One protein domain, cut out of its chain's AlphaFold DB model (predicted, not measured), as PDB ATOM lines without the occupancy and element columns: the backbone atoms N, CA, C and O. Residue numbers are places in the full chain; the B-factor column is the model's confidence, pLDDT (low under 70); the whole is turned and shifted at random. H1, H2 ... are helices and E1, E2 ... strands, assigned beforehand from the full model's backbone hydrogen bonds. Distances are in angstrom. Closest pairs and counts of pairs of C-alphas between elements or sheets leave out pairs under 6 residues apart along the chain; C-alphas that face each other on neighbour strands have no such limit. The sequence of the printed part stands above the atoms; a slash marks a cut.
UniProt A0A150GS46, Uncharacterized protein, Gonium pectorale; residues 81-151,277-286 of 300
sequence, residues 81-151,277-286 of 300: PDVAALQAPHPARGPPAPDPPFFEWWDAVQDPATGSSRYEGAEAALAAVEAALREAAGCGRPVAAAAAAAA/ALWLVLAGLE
ATOM      1  N   PRO A  81      48.675   1.870 198.206       68.25
ATOM      2  CA  PRO A  81      47.657   1.110 197.507       68.25
ATOM      3  C   PRO A  81      47.103   0.005 198.423       68.25
ATOM      4  O   PRO A  81      47.840  -0.645 199.163       68.25
ATOM      5  N   ASP A  82      45.799  -0.236 198.330       69.25
ATOM      6  CA  ASP A  82      45.087  -1.350 198.963       69.25
ATOM      7  C   ASP A  82      45.394  -2.666 198.216       69.25
ATOM      8  O   ASP A  82      44.760  -3.027 197.225       69.25
ATOM      9  N   VAL A  83      46.429  -3.393 198.629       74.94
ATOM     10  CA  VAL A  83      46.815  -4.646 197.964       74.94
ATOM     11  C   VAL A  83      45.923  -5.801 198.427       74.94
ATOM     12  O   VAL A  83      45.930  -6.173 199.597       74.94
ATOM     13  N   ALA A  84      45.216  -6.434 197.491       75.00
ATOM     14  CA  ALA A  84      44.466  -7.663 197.714       75.00
ATOM     15  C   ALA A  84      45.240  -8.875 197.167       75.00
ATOM     16  O   ALA A  84      45.387  -9.063 195.959       75.00
ATOM     17  N   ALA A  85      45.723  -9.749 198.046       80.19
ATOM     18  CA  ALA A  85      46.247 -11.046 197.626       80.19
ATOM     19  C   ALA A  85      45.078 -12.002 197.357       80.19
ATOM     20  O   ALA A  85      44.225 -12.199 198.226       80.19
ATOM     21  N   LEU A  86      45.027 -12.599 196.164       84.62
ATOM     22  CA  LEU A  86      44.064 -13.659 195.886       84.62
ATOM     23  C   LEU A  86      44.746 -15.012 196.055       84.62
ATOM     24  O   LEU A  86      45.846 -15.236 195.552       84.62
ATOM     25  N   GLN A  87      44.073 -15.925 196.747       86.94
ATOM     26  CA  GLN A  87      44.526 -17.304 196.843       86.94
ATOM     27  C   GLN A  87      44.096 -18.089 195.607       86.94
ATOM     28  O   GLN A  87      42.982 -17.924 195.098       86.94
ATOM     29  N   ALA A  88      44.987 -18.966 195.151       87.62
ATOM     30  CA  ALA A  88      44.690 -19.919 194.101       87.62
ATOM     31  C   ALA A  88      43.484 -20.796 194.509       87.62
ATOM     32  O   ALA A  88      43.465 -21.355 195.608       87.62
ATOM     33  N   PRO A  89      42.455 -20.928 193.654       85.94
ATOM     34  CA  PRO A  89      41.205 -21.582 194.038       85.94
ATOM     35  C   PRO A  89      41.281 -23.115 194.055       85.94
ATOM     36  O   PRO A  89      40.302 -23.761 194.446       85.94
ATOM     37  N   HIS A  90      42.384 -23.717 193.597       81.88
ATOM     38  CA  HIS A  90      42.468 -25.160 193.387       81.88
ATOM     39  C   HIS A  90      43.717 -25.773 194.003       81.88
ATOM     40  O   HIS A  90      44.796 -25.218 193.831       81.88
ATOM     41  N   PRO A  91      43.595 -26.942 194.657       83.75
ATOM     42  CA  PRO A  91      44.761 -27.760 194.935       83.75
ATOM     43  C   PRO A  91      45.342 -28.242 193.603       83.75
ATOM     44  O   PRO A  91      44.597 -28.670 192.712       83.75
ATOM     45  N   ALA A  92      46.659 -28.169 193.476       81.69
ATOM     46  CA  ALA A  92      47.385 -28.690 192.335       81.69
ATOM     47  C   ALA A  92      47.105 -30.188 192.163       81.69
ATOM     48  O   ALA A  92      47.019 -30.938 193.139       81.69
ATOM     49  N   ARG A  93      46.962 -30.642 190.916       79.31
ATOM     50  CA  ARG A  93      46.807 -32.074 190.586       79.31
ATOM     51  C   ARG A  93      48.111 -32.716 190.125       79.31
ATOM     52  O   ARG A  93      48.081 -33.816 189.567       79.31
ATOM     53  N   GLY A  94      49.236 -32.044 190.371       68.94
ATOM     54  CA  GLY A  94      50.566 -32.581 190.131       68.94
ATOM     55  C   GLY A  94      50.769 -33.962 190.773       68.94
ATOM     56  O   GLY A  94      49.940 -34.415 191.572       68.94
ATOM     57  N   PRO A  95      51.862 -34.667 190.416       65.00
ATOM     58  CA  PRO A  95      52.214 -35.928 191.068       65.00
ATOM     59  C   PRO A  95      52.106 -35.754 192.587       65.00
ATOM     60  O   PRO A  95      52.448 -34.670 193.057       65.00
ATOM     61  N   PRO A  96      51.595 -36.757 193.329       59.22
ATOM     62  CA  PRO A  96      51.294 -36.614 194.749       59.22
ATOM     63  C   PRO A  96      52.524 -36.066 195.467       59.22
ATOM     64  O   PRO A  96      53.508 -36.779 195.662       59.22
ATOM     65  N   ALA A  97      52.484 -34.772 195.774       57.59
ATOM     66  CA  ALA A  97      53.515 -34.130 196.555       57.59
ATOM     67  C   ALA A  97      53.381 -34.645 197.996       57.59
ATOM     68  O   ALA A  97      52.270 -34.994 198.414       57.59
ATOM     69  N   PRO A  98      54.487 -34.735 198.753       55.69
ATOM     70  CA  PRO A  98      54.390 -34.944 200.190       55.69
ATOM     71  C   PRO A  98      53.476 -33.862 200.788       55.69
ATOM     72  O   PRO A  98      53.573 -32.700 200.400       55.69
ATOM     73  N   ASP A  99      52.564 -34.260 201.680       70.88
ATOM     74  CA  ASP A  99      51.646 -33.349 202.379       70.88
ATOM     75  C   ASP A  99      52.408 -32.140 202.959       70.88
ATOM     76  O   ASP A  99      53.466 -32.342 203.568       70.88
ATOM     77  N   PRO A 100      51.885 -30.899 202.837       70.31
ATOM     78  CA  PRO A 100      50.509 -30.514 202.479       70.31
ATOM     79  C   PRO A 100      50.245 -30.278 200.970       70.31
ATOM     80  O   PRO A 100      51.173 -30.051 200.197       70.31
ATOM     81  N   PRO A 101      48.967 -30.262 200.530       75.75
ATOM     82  CA  PRO A 101      48.614 -29.915 199.155       75.75
ATOM     83  C   PRO A 101      48.958 -28.452 198.851       75.75
ATOM     84  O   PRO A 101      48.497 -27.544 199.544       75.75
ATOM     85  N   PHE A 102      49.711 -28.222 197.777       83.81
ATOM     86  CA  PHE A 102      49.947 -26.881 197.246       83.81
ATOM     87  C   PHE A 102      48.800 -26.455 196.316       83.81
ATOM     88  O   PHE A 102      48.096 -27.299 195.752       83.81
ATOM     89  N   PHE A 103      48.568 -25.146 196.187       86.81
ATOM     90  CA  PHE A 103      47.466 -24.587 195.402       86.81
ATOM     91  C   PHE A 103      47.977 -23.901 194.132       86.81
ATOM     92  O   PHE A 103      48.964 -23.175 194.158       86.81
ATOM     93  N   GLU A 104      47.262 -24.093 193.028       89.25
ATOM     94  CA  GLU A 104      47.574 -23.533 191.715       89.25
ATOM     95  C   GLU A 104      46.350 -22.834 191.117       89.25
ATOM     96  O   GLU A 104      45.193 -23.192 191.358       89.25
ATOM     97  N   TRP A 105      46.600 -21.815 190.298       89.56
ATOM     98  CA  TRP A 105      45.533 -21.118 189.584       89.56
ATOM     99  C   TRP A 105      44.915 -21.990 188.486       89.56
ATOM    100  O   TRP A 105      43.708 -21.963 188.261       89.56
ATOM    101  N   TRP A 106      45.723 -22.796 187.814       92.00
ATOM    102  CA  TRP A 106      45.276 -23.790 186.849       92.00
ATOM    103  C   TRP A 106      46.365 -24.848 186.693       92.00
ATOM    104  O   TRP A 106      47.543 -24.539 186.848       92.00
ATOM    105  N   ASP A 107      45.969 -26.053 186.303       89.88
ATOM    106  CA  ASP A 107      46.885 -27.149 186.006       89.88
ATOM    107  C   ASP A 107      47.076 -27.277 184.487       89.88
ATOM    108  O   ASP A 107      46.108 -27.326 183.717       89.88
ATOM    109  N   ALA A 108      48.330 -27.306 184.038       88.12
ATOM    110  CA  ALA A 108      48.692 -27.510 182.642       88.12
ATOM    111  C   ALA A 108      48.834 -29.010 182.338       88.12
ATOM    112  O   ALA A 108      49.929 -29.570 182.307       88.12
ATOM    113  N   VAL A 109      47.716 -29.657 182.018       90.00
ATOM    114  CA  VAL A 109      47.666 -31.089 181.711       90.00
ATOM    115  C   VAL A 109      48.038 -31.340 180.251       90.00
ATOM    116  O   VAL A 109      47.341 -30.913 179.326       90.00
ATOM    117  N   GLN A 110      49.126 -32.074 180.014       91.44
ATOM    118  CA  GLN A 110      49.504 -32.505 178.669       91.44
ATOM    119  C   GLN A 110      48.762 -33.790 178.277       91.44
ATOM    120  O   GLN A 110      48.831 -34.803 178.966       91.44
ATOM    121  N   ASP A 111      48.059 -33.764 177.144       89.25
ATOM    122  CA  ASP A 111      47.427 -34.947 176.560       89.25
ATOM    123  C   ASP A 111      48.510 -35.832 175.913       89.25
ATOM    124  O   ASP A 111      49.112 -35.418 174.917       89.25
ATOM    125  N   PRO A 112      48.775 -37.047 176.426       90.69
ATOM    126  CA  PRO A 112      49.860 -37.883 175.923       90.69
ATOM    127  C   PRO A 112      49.591 -38.423 174.512       90.69
ATOM    128  O   PRO A 112      50.529 -38.775 173.804       90.69
ATOM    129  N   ALA A 113      48.327 -38.493 174.079       93.56
ATOM    130  CA  ALA A 113      47.982 -39.019 172.762       93.56
ATOM    131  C   ALA A 113      48.216 -37.991 171.647       93.56
ATOM    132  O   ALA A 113      48.531 -38.359 170.515       93.56
ATOM    133  N   THR A 114      48.035 -36.706 171.951       95.69
ATOM    134  CA  THR A 114      48.116 -35.615 170.968       95.69
ATOM    135  C   THR A 114      49.315 -34.693 171.186       95.69
ATOM    136  O   THR A 114      49.636 -33.900 170.303       95.69
ATOM    137  N   GLY A 115      49.949 -34.755 172.359       93.38
ATOM    138  CA  GLY A 115      50.961 -33.808 172.822       93.38
ATOM    139  C   GLY A 115      50.409 -32.420 173.173       93.38
ATOM    140  O   GLY A 115      51.195 -31.531 173.501       93.38
ATOM    141  N   SER A 116      49.088 -32.198 173.092       92.44
ATOM    142  CA  SER A 116      48.477 -30.884 173.329       92.44
ATOM    143  C   SER A 116      48.309 -30.594 174.818       92.44
ATOM    144  O   SER A 116      47.752 -31.425 175.533       92.44
ATOM    145  N   SER A 117      48.676 -29.397 175.265       90.75
ATOM    146  CA  SER A 117      48.376 -28.925 176.620       90.75
ATOM    147  C   SER A 117      46.927 -28.446 176.736       90.75
ATOM    148  O   SER A 117      46.413 -27.752 175.855       90.75
ATOM    149  N   ARG A 118      46.274 -28.798 177.841       90.94
ATOM    150  CA  ARG A 118      44.981 -28.272 178.284       90.94
ATOM    151  C   ARG A 118      45.180 -27.630 179.651       90.94
ATOM    152  O   ARG A 118      45.984 -28.113 180.434       90.94
ATOM    153  N   TYR A 119      44.454 -26.555 179.923       90.62
ATOM    154  CA  TYR A 119      44.556 -25.833 181.190       90.62
ATOM    155  C   TYR A 119      43.307 -26.122 182.023       90.62
ATOM    156  O   TYR A 119      42.252 -25.527 181.798       90.62
ATOM    157  N   GLU A 120      43.399 -27.089 182.930       91.00
ATOM    158  CA  GLU A 120      42.306 -27.437 183.837       91.00
ATOM    159  C   GLU A 120      42.230 -26.417 184.982       91.00
ATOM    160  O   GLU A 120      43.243 -25.976 185.504       91.00
ATOM    161  N   GLY A 121      41.024 -25.990 185.364       88.56
ATOM    162  CA  GLY A 121      40.838 -24.975 186.416       88.56
ATOM    163  C   GLY A 121      40.951 -23.517 185.950       88.56
ATOM    164  O   GLY A 121      40.488 -22.624 186.656       88.56
ATOM    165  N   ALA A 122      41.424 -23.251 184.726       87.12
ATOM    166  CA  ALA A 122      41.564 -21.887 184.200       87.12
ATOM    167  C   ALA A 122      40.246 -21.080 184.200       87.12
ATOM    168  O   ALA A 122      40.244 -19.893 184.519       87.12
ATOM    169  N   GLU A 123      39.107 -21.712 183.891       87.50
ATOM    170  CA  GLU A 123      37.792 -21.048 183.945       87.50
ATOM    171  C   GLU A 123      37.414 -20.613 185.368       87.50
ATOM    172  O   GLU A 123      36.826 -19.550 185.562       87.50
ATOM    173  N   ALA A 124      37.769 -21.414 186.371       86.50
ATOM    174  CA  ALA A 124      37.468 -21.124 187.764       86.50
ATOM    175  C   ALA A 124      38.443 -20.095 188.364       86.50
ATOM    176  O   ALA A 124      37.994 -19.215 189.097       86.50
ATOM    177  N   ALA A 125      39.719 -20.101 187.968       87.44
ATOM    178  CA  ALA A 125      40.641 -18.992 188.228       87.44
ATOM    179  C   ALA A 125      40.122 -17.663 187.676       87.44
ATOM    180  O   ALA A 125      40.066 -16.666 188.397       87.44
ATOM    181  N   LEU A 126      39.678 -17.653 186.416       86.06
ATOM    182  CA  LEU A 126      39.081 -16.465 185.808       86.06
ATOM    183  C   LEU A 126      37.827 -16.016 186.564       86.06
ATOM    184  O   LEU A 126      37.661 -14.820 186.796       86.06
ATOM    185  N   ALA A 127      36.975 -16.949 186.992       87.25
ATOM    186  CA  ALA A 127      35.796 -16.631 187.790       87.25
ATOM    187  C   ALA A 127      36.152 -16.032 189.165       87.25
ATOM    188  O   ALA A 127      35.478 -15.102 189.606       87.25
ATOM    189  N   ALA A 128      37.210 -16.520 189.822       86.50
ATOM    190  CA  ALA A 128      37.692 -15.984 191.096       86.50
ATOM    191  C   ALA A 128      38.218 -14.548 190.945       86.50
ATOM    192  O   ALA A 128      37.820 -13.660 191.702       86.50
ATOM    193  N   VAL A 129      39.028 -14.291 189.913       86.50
ATOM    194  CA  VAL A 129      39.492 -12.934 189.582       86.50
ATOM    195  C   VAL A 129      38.301 -12.027 189.265       86.50
ATOM    196  O   VAL A 129      38.197 -10.925 189.795       86.50
ATOM    197  N   GLU A 130      37.353 -12.487 188.449       87.00
ATOM    198  CA  GLU A 130      36.167 -11.703 188.103       87.00
ATOM    199  C   GLU A 130      35.287 -11.396 189.330       87.00
ATOM    200  O   GLU A 130      34.714 -10.308 189.424       87.00
ATOM    201  N   ALA A 131      35.173 -12.325 190.282       87.31
ATOM    202  CA  ALA A 131      34.464 -12.103 191.538       87.31
ATOM    203  C   ALA A 131      35.141 -11.016 192.386       87.31
ATOM    204  O   ALA A 131      34.461 -10.079 192.803       87.31
ATOM    205  N   ALA A 132      36.465 -11.079 192.549       85.75
ATOM    206  CA  ALA A 132      37.234 -10.069 193.275       85.75
ATOM    207  C   ALA A 132      37.113  -8.674 192.635       85.75
ATOM    208  O   ALA A 132      36.893  -7.674 193.321       85.75
ATOM    209  N   LEU A 133      37.164  -8.599 191.301       85.00
ATOM    210  CA  LEU A 133      36.971  -7.346 190.564       85.00
ATOM    211  C   LEU A 133      35.569  -6.762 190.772       85.00
ATOM    212  O   LEU A 133      35.417  -5.549 190.936       85.00
ATOM    213  N   ARG A 134      34.530  -7.607 190.775       87.19
ATOM    214  CA  ARG A 134      33.156  -7.165 191.053       87.19
ATOM    215  C   ARG A 134      32.983  -6.697 192.491       87.19
ATOM    216  O   ARG A 134      32.260  -5.730 192.704       87.19
ATOM    217  N   GLU A 135      33.612  -7.362 193.453       87.38
ATOM    218  CA  GLU A 135      33.583  -6.957 194.859       87.38
ATOM    219  C   GLU A 135      34.230  -5.582 195.047       87.38
ATOM    220  O   GLU A 135      33.597  -4.676 195.592       87.38
ATOM    221  N   ALA A 136      35.429  -5.377 194.494       84.06
ATOM    222  CA  ALA A 136      36.104  -4.083 194.509       84.06
ATOM    223  C   ALA A 136      35.231  -2.980 193.883       84.06
ATOM    224  O   ALA A 136      35.006  -1.933 194.496       84.06
ATOM    225  N   ALA A 137      34.645  -3.253 192.712       83.94
ATOM    226  CA  ALA A 137      33.729  -2.329 192.050       83.94
ATOM    227  C   ALA A 137      32.464  -2.044 192.884       83.94
ATOM    228  O   ALA A 137      31.996  -0.907 192.921       83.94
ATOM    229  N   GLY A 138      31.919  -3.051 193.575       89.00
ATOM    230  CA  GLY A 138      30.769  -2.914 194.472       89.00
ATOM    231  C   GLY A 138      31.051  -2.035 195.692       89.00
ATOM    232  O   GLY A 138      30.154  -1.340 196.165       89.00
ATOM    233  N   CYS A 139      32.304  -2.001 196.147       88.38
ATOM    234  CA  CYS A 139      32.784  -1.095 197.189       88.38
ATOM    235  C   CYS A 139      33.136   0.310 196.670       88.38
ATOM    236  O   CYS A 139      33.649   1.118 197.437       88.38
ATOM    237  N   GLY A 140      32.921   0.607 195.382       87.69
ATOM    238  CA  GLY A 140      33.324   1.882 194.785       87.69
ATOM    239  C   GLY A 140      34.840   2.052 194.651       87.69
ATOM    240  O   GLY A 140      35.298   3.164 194.408       87.69
ATOM    241  N   ARG A 141      35.620   0.970 194.783       79.06
ATOM    242  CA  ARG A 141      37.077   0.992 194.627       79.06
ATOM    243  C   ARG A 141      37.414   0.857 193.138       79.06
ATOM    244  O   ARG A 141      37.156  -0.202 192.556       79.06
ATOM    245  N   PRO A 142      37.932   1.908 192.476       73.94
ATOM    246  CA  PRO A 142      38.313   1.812 191.074       73.94
ATOM    247  C   PRO A 142      39.467   0.817 190.933       73.94
ATOM    248  O   PRO A 142      40.510   0.957 191.569       73.94
ATOM    249  N   VAL A 143      39.282  -0.218 190.110       69.88
ATOM    250  CA  VAL A 143      40.297  -1.268 190.014       69.88
ATOM    251  C   VAL A 143      41.464  -0.843 189.154       69.88
ATOM    252  O   VAL A 143      41.325  -0.744 187.932       69.88
ATOM    253  N   ALA A 144      42.586  -0.778 189.878       56.69
ATOM    254  CA  ALA A 144      44.022  -0.793 189.601       56.69
ATOM    255  C   ALA A 144      44.586  -1.239 188.241       56.69
ATOM    256  O   ALA A 144      45.737  -0.998 187.982       56.69
ATOM    257  N   ALA A 145      43.866  -1.873 187.335       51.22
ATOM    258  CA  ALA A 145      44.438  -2.932 186.501       51.22
ATOM    259  C   ALA A 145      44.527  -4.235 187.295       51.22
ATOM    260  O   ALA A 145      44.087  -4.334 188.438       51.22
ATOM    261  N   ALA A 146      45.044  -5.253 186.631       54.59
ATOM    262  CA  ALA A 146      45.314  -6.561 187.181       54.59
ATOM    263  C   ALA A 146      46.628  -7.018 186.551       54.59
ATOM    264  O   ALA A 146      46.828  -6.834 185.347       54.59
ATOM    265  N   ALA A 147      47.527  -7.579 187.348       51.38
ATOM    266  CA  ALA A 147      48.709  -8.255 186.854       51.38
ATOM    267  C   ALA A 147      48.635  -9.680 187.345       51.38
ATOM    268  O   ALA A 147      48.264  -9.948 188.483       51.38
ATOM    269  N   ALA A 148      48.982 -10.582 186.445       49.34
ATOM    270  CA  ALA A 148      49.274 -11.943 186.803       49.34
ATOM    271  C   ALA A 148      50.795 -12.067 186.875       49.34
ATOM    272  O   ALA A 148      51.479 -11.729 185.905       49.34
ATOM    273  N   ALA A 149      51.314 -12.558 188.000       44.50
ATOM    274  CA  ALA A 149      52.600 -13.231 187.984       44.50
ATOM    275  C   ALA A 149      52.390 -14.508 187.165       44.50
ATOM    276  O   ALA A 149      51.524 -15.328 187.477       44.50
ATOM    277  N   ALA A 150      53.081 -14.620 186.033       40.72
ATOM    278  CA  ALA A 150      53.015 -15.829 185.240       40.72
ATOM    279  C   ALA A 150      53.723 -16.922 186.040       40.72
ATOM    280  O   ALA A 150      54.948 -16.929 186.090       40.72
ATOM    281  N   ALA A 151      52.965 -17.864 186.599       41.59
ATOM    282  CA  ALA A 151      53.464 -19.123 187.158       41.59
ATOM    283  C   ALA A 151      54.121 -20.033 186.082       41.59
ATOM    284  O   ALA A 151      53.972 -21.246 186.083       41.59
ATOM    285  N   ALA A 277      52.085 -17.103 194.537       41.47
ATOM    286  CA  ALA A 277      51.074 -16.103 194.883       41.47
ATOM    287  C   ALA A 277      50.778 -15.153 193.705       41.47
ATOM    288  O   ALA A 277      51.680 -14.649 193.032       41.47
ATOM    289  N   LEU A 278      49.494 -14.859 193.467       41.84
ATOM    290  CA  LEU A 278      49.070 -13.828 192.515       41.84
ATOM    291  C   LEU A 278      48.567 -12.608 193.285       41.84
ATOM    292  O   LEU A 278      47.545 -12.650 193.974       41.84
ATOM    293  N   TRP A 279      49.300 -11.510 193.151       39.75
ATOM    294  CA  TRP A 279      49.020 -10.258 193.841       39.75
ATOM    295  C   TRP A 279      48.129  -9.359 192.983       39.75
ATOM    296  O   TRP A 279      48.489  -8.998 191.860       39.75
ATOM    297  N   LEU A 280      46.971  -8.964 193.513       38.78
ATOM    298  CA  LEU A 280      46.102  -7.964 192.902       38.78
ATOM    299  C   LEU A 280      46.252  -6.646 193.672       38.78
ATOM    300  O   LEU A 280      45.762  -6.496 194.782       38.78
ATOM    301  N   VAL A 281      46.920  -5.654 193.092       40.53
ATOM    302  CA  VAL A 281      47.047  -4.331 193.724       40.53
ATOM    303  C   VAL A 281      45.811  -3.492 193.388       40.53
ATOM    304  O   VAL A 281      45.587  -3.160 192.222       40.53
ATOM    305  N   LEU A 282      44.996  -3.142 194.382       41.22
ATOM    306  CA  LEU A 282      43.896  -2.188 194.237       41.22
ATOM    307  C   LEU A 282      44.373  -0.835 194.790       41.22
ATOM    308  O   LEU A 282      45.122  -0.775 195.747       41.22
ATOM    309  N   ALA A 283      44.004   0.289 194.183       38.81
ATOM    310  CA  ALA A 283      44.280   1.600 194.775       38.81
ATOM    311  C   ALA A 283      42.947   2.180 195.245       38.81
ATOM    312  O   ALA A 283      42.072   2.470 194.427       38.81
ATOM    313  N   GLY A 284      42.771   2.293 196.561       35.78
ATOM    314  CA  GLY A 284      41.622   2.964 197.154       35.78
ATOM    315  C   GLY A 284      41.836   4.473 197.143       35.78
ATOM    316  O   GLY A 284      42.856   4.956 197.621       35.78
ATOM    317  N   LEU A 285      40.879   5.224 196.599       33.12
ATOM    318  CA  LEU A 285      40.734   6.641 196.920       33.12
ATOM    319  C   LEU A 285      39.584   6.749 197.911       33.12
ATOM    320  O   LEU A 285      38.456   6.381 197.579       33.12
ATOM    321  N   GLU A 286      39.861   7.261 199.106       38.75
ATOM    322  CA  GLU A 286      38.800   7.777 199.959       38.75
ATOM    323  C   GLU A 286      38.204   8.995 199.250       38.75
ATOM    324  O   GLU A 286      38.889   9.978 198.956       38.75
TER     325      GLU A 286
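AT A GLANCE: This is residues 81 to 151 and 277 to 286 of the 300 residues of an uncharacterized protein of Gonium pectorale (UniProt A0A150GS46). A two-stranded ribbon, E1 and E4, runs loosely alongside one long helix, H1, and beyond the helix's first residues a small hairpin, E2 and E3, extends the length. Between E1 and E2 a wide loop without named elements is closed at its neck by a short antiparallel pairing of residues 90 to 91 with 103 to 104. The printed part has 81 residues, with one named helix and four named strands in the order E1, E2, E3, H1, E4; the class is mixed, helices and strands, with 35 residues, under half, in named elements. The whole is loose, with a radius of gyration of the C-alphas of 15.6 A, and elongated, spanning 53 by 30 by 18 A.

IN THESE COORDINATES: E1 is residues 82 to 86, 12.7 A, beginning at C-alpha 82 (45.087, -1.350, 198.963). E4 is residues 278 to 282, 12.9 A, ending at C-alpha 282 (43.896, -2.188, 194.237). H1 is residues 122 to 138, 24.1 A, beginning at C-alpha 122 (41.564, -21.887, 184.200). E2, residues 107 to 110, and E3, residues 117 to 120, are each 9.5 A.

HOW THE PARTS SIT: E1 and E4 are antiparallel at 152 degrees, with N 82 and O 282 2.7 A apart, within hydrogen-bond range. The closest C-alphas of E1 and H1, Leu 86 and Val 129, are 7.8 A apart. H1 and E4 are near each other, with 5 pairs of C-alphas within 10 A. In H1 every O i to N i+4 pair is within hydrogen-bond range. E2 and E3 form an antiparallel hairpin at 148 degrees, with N 109 and O 118 at 2.8 A. E3 and E4 are apart.

THE WHOLE: The two farthest C-alphas, Ala 113 and Glu 286, are 54.9 A apart. Residues 152 to 276 are not printed, and C-alphas 151 and 277 are 8.6 A apart across this cut. The link from E1 to E2 is long, 20 residues. Mean pLDDT of the printed part is 74.3; residues 81 to 82, 94 to 98, 143 to 151 and 277 to 286 are under 70.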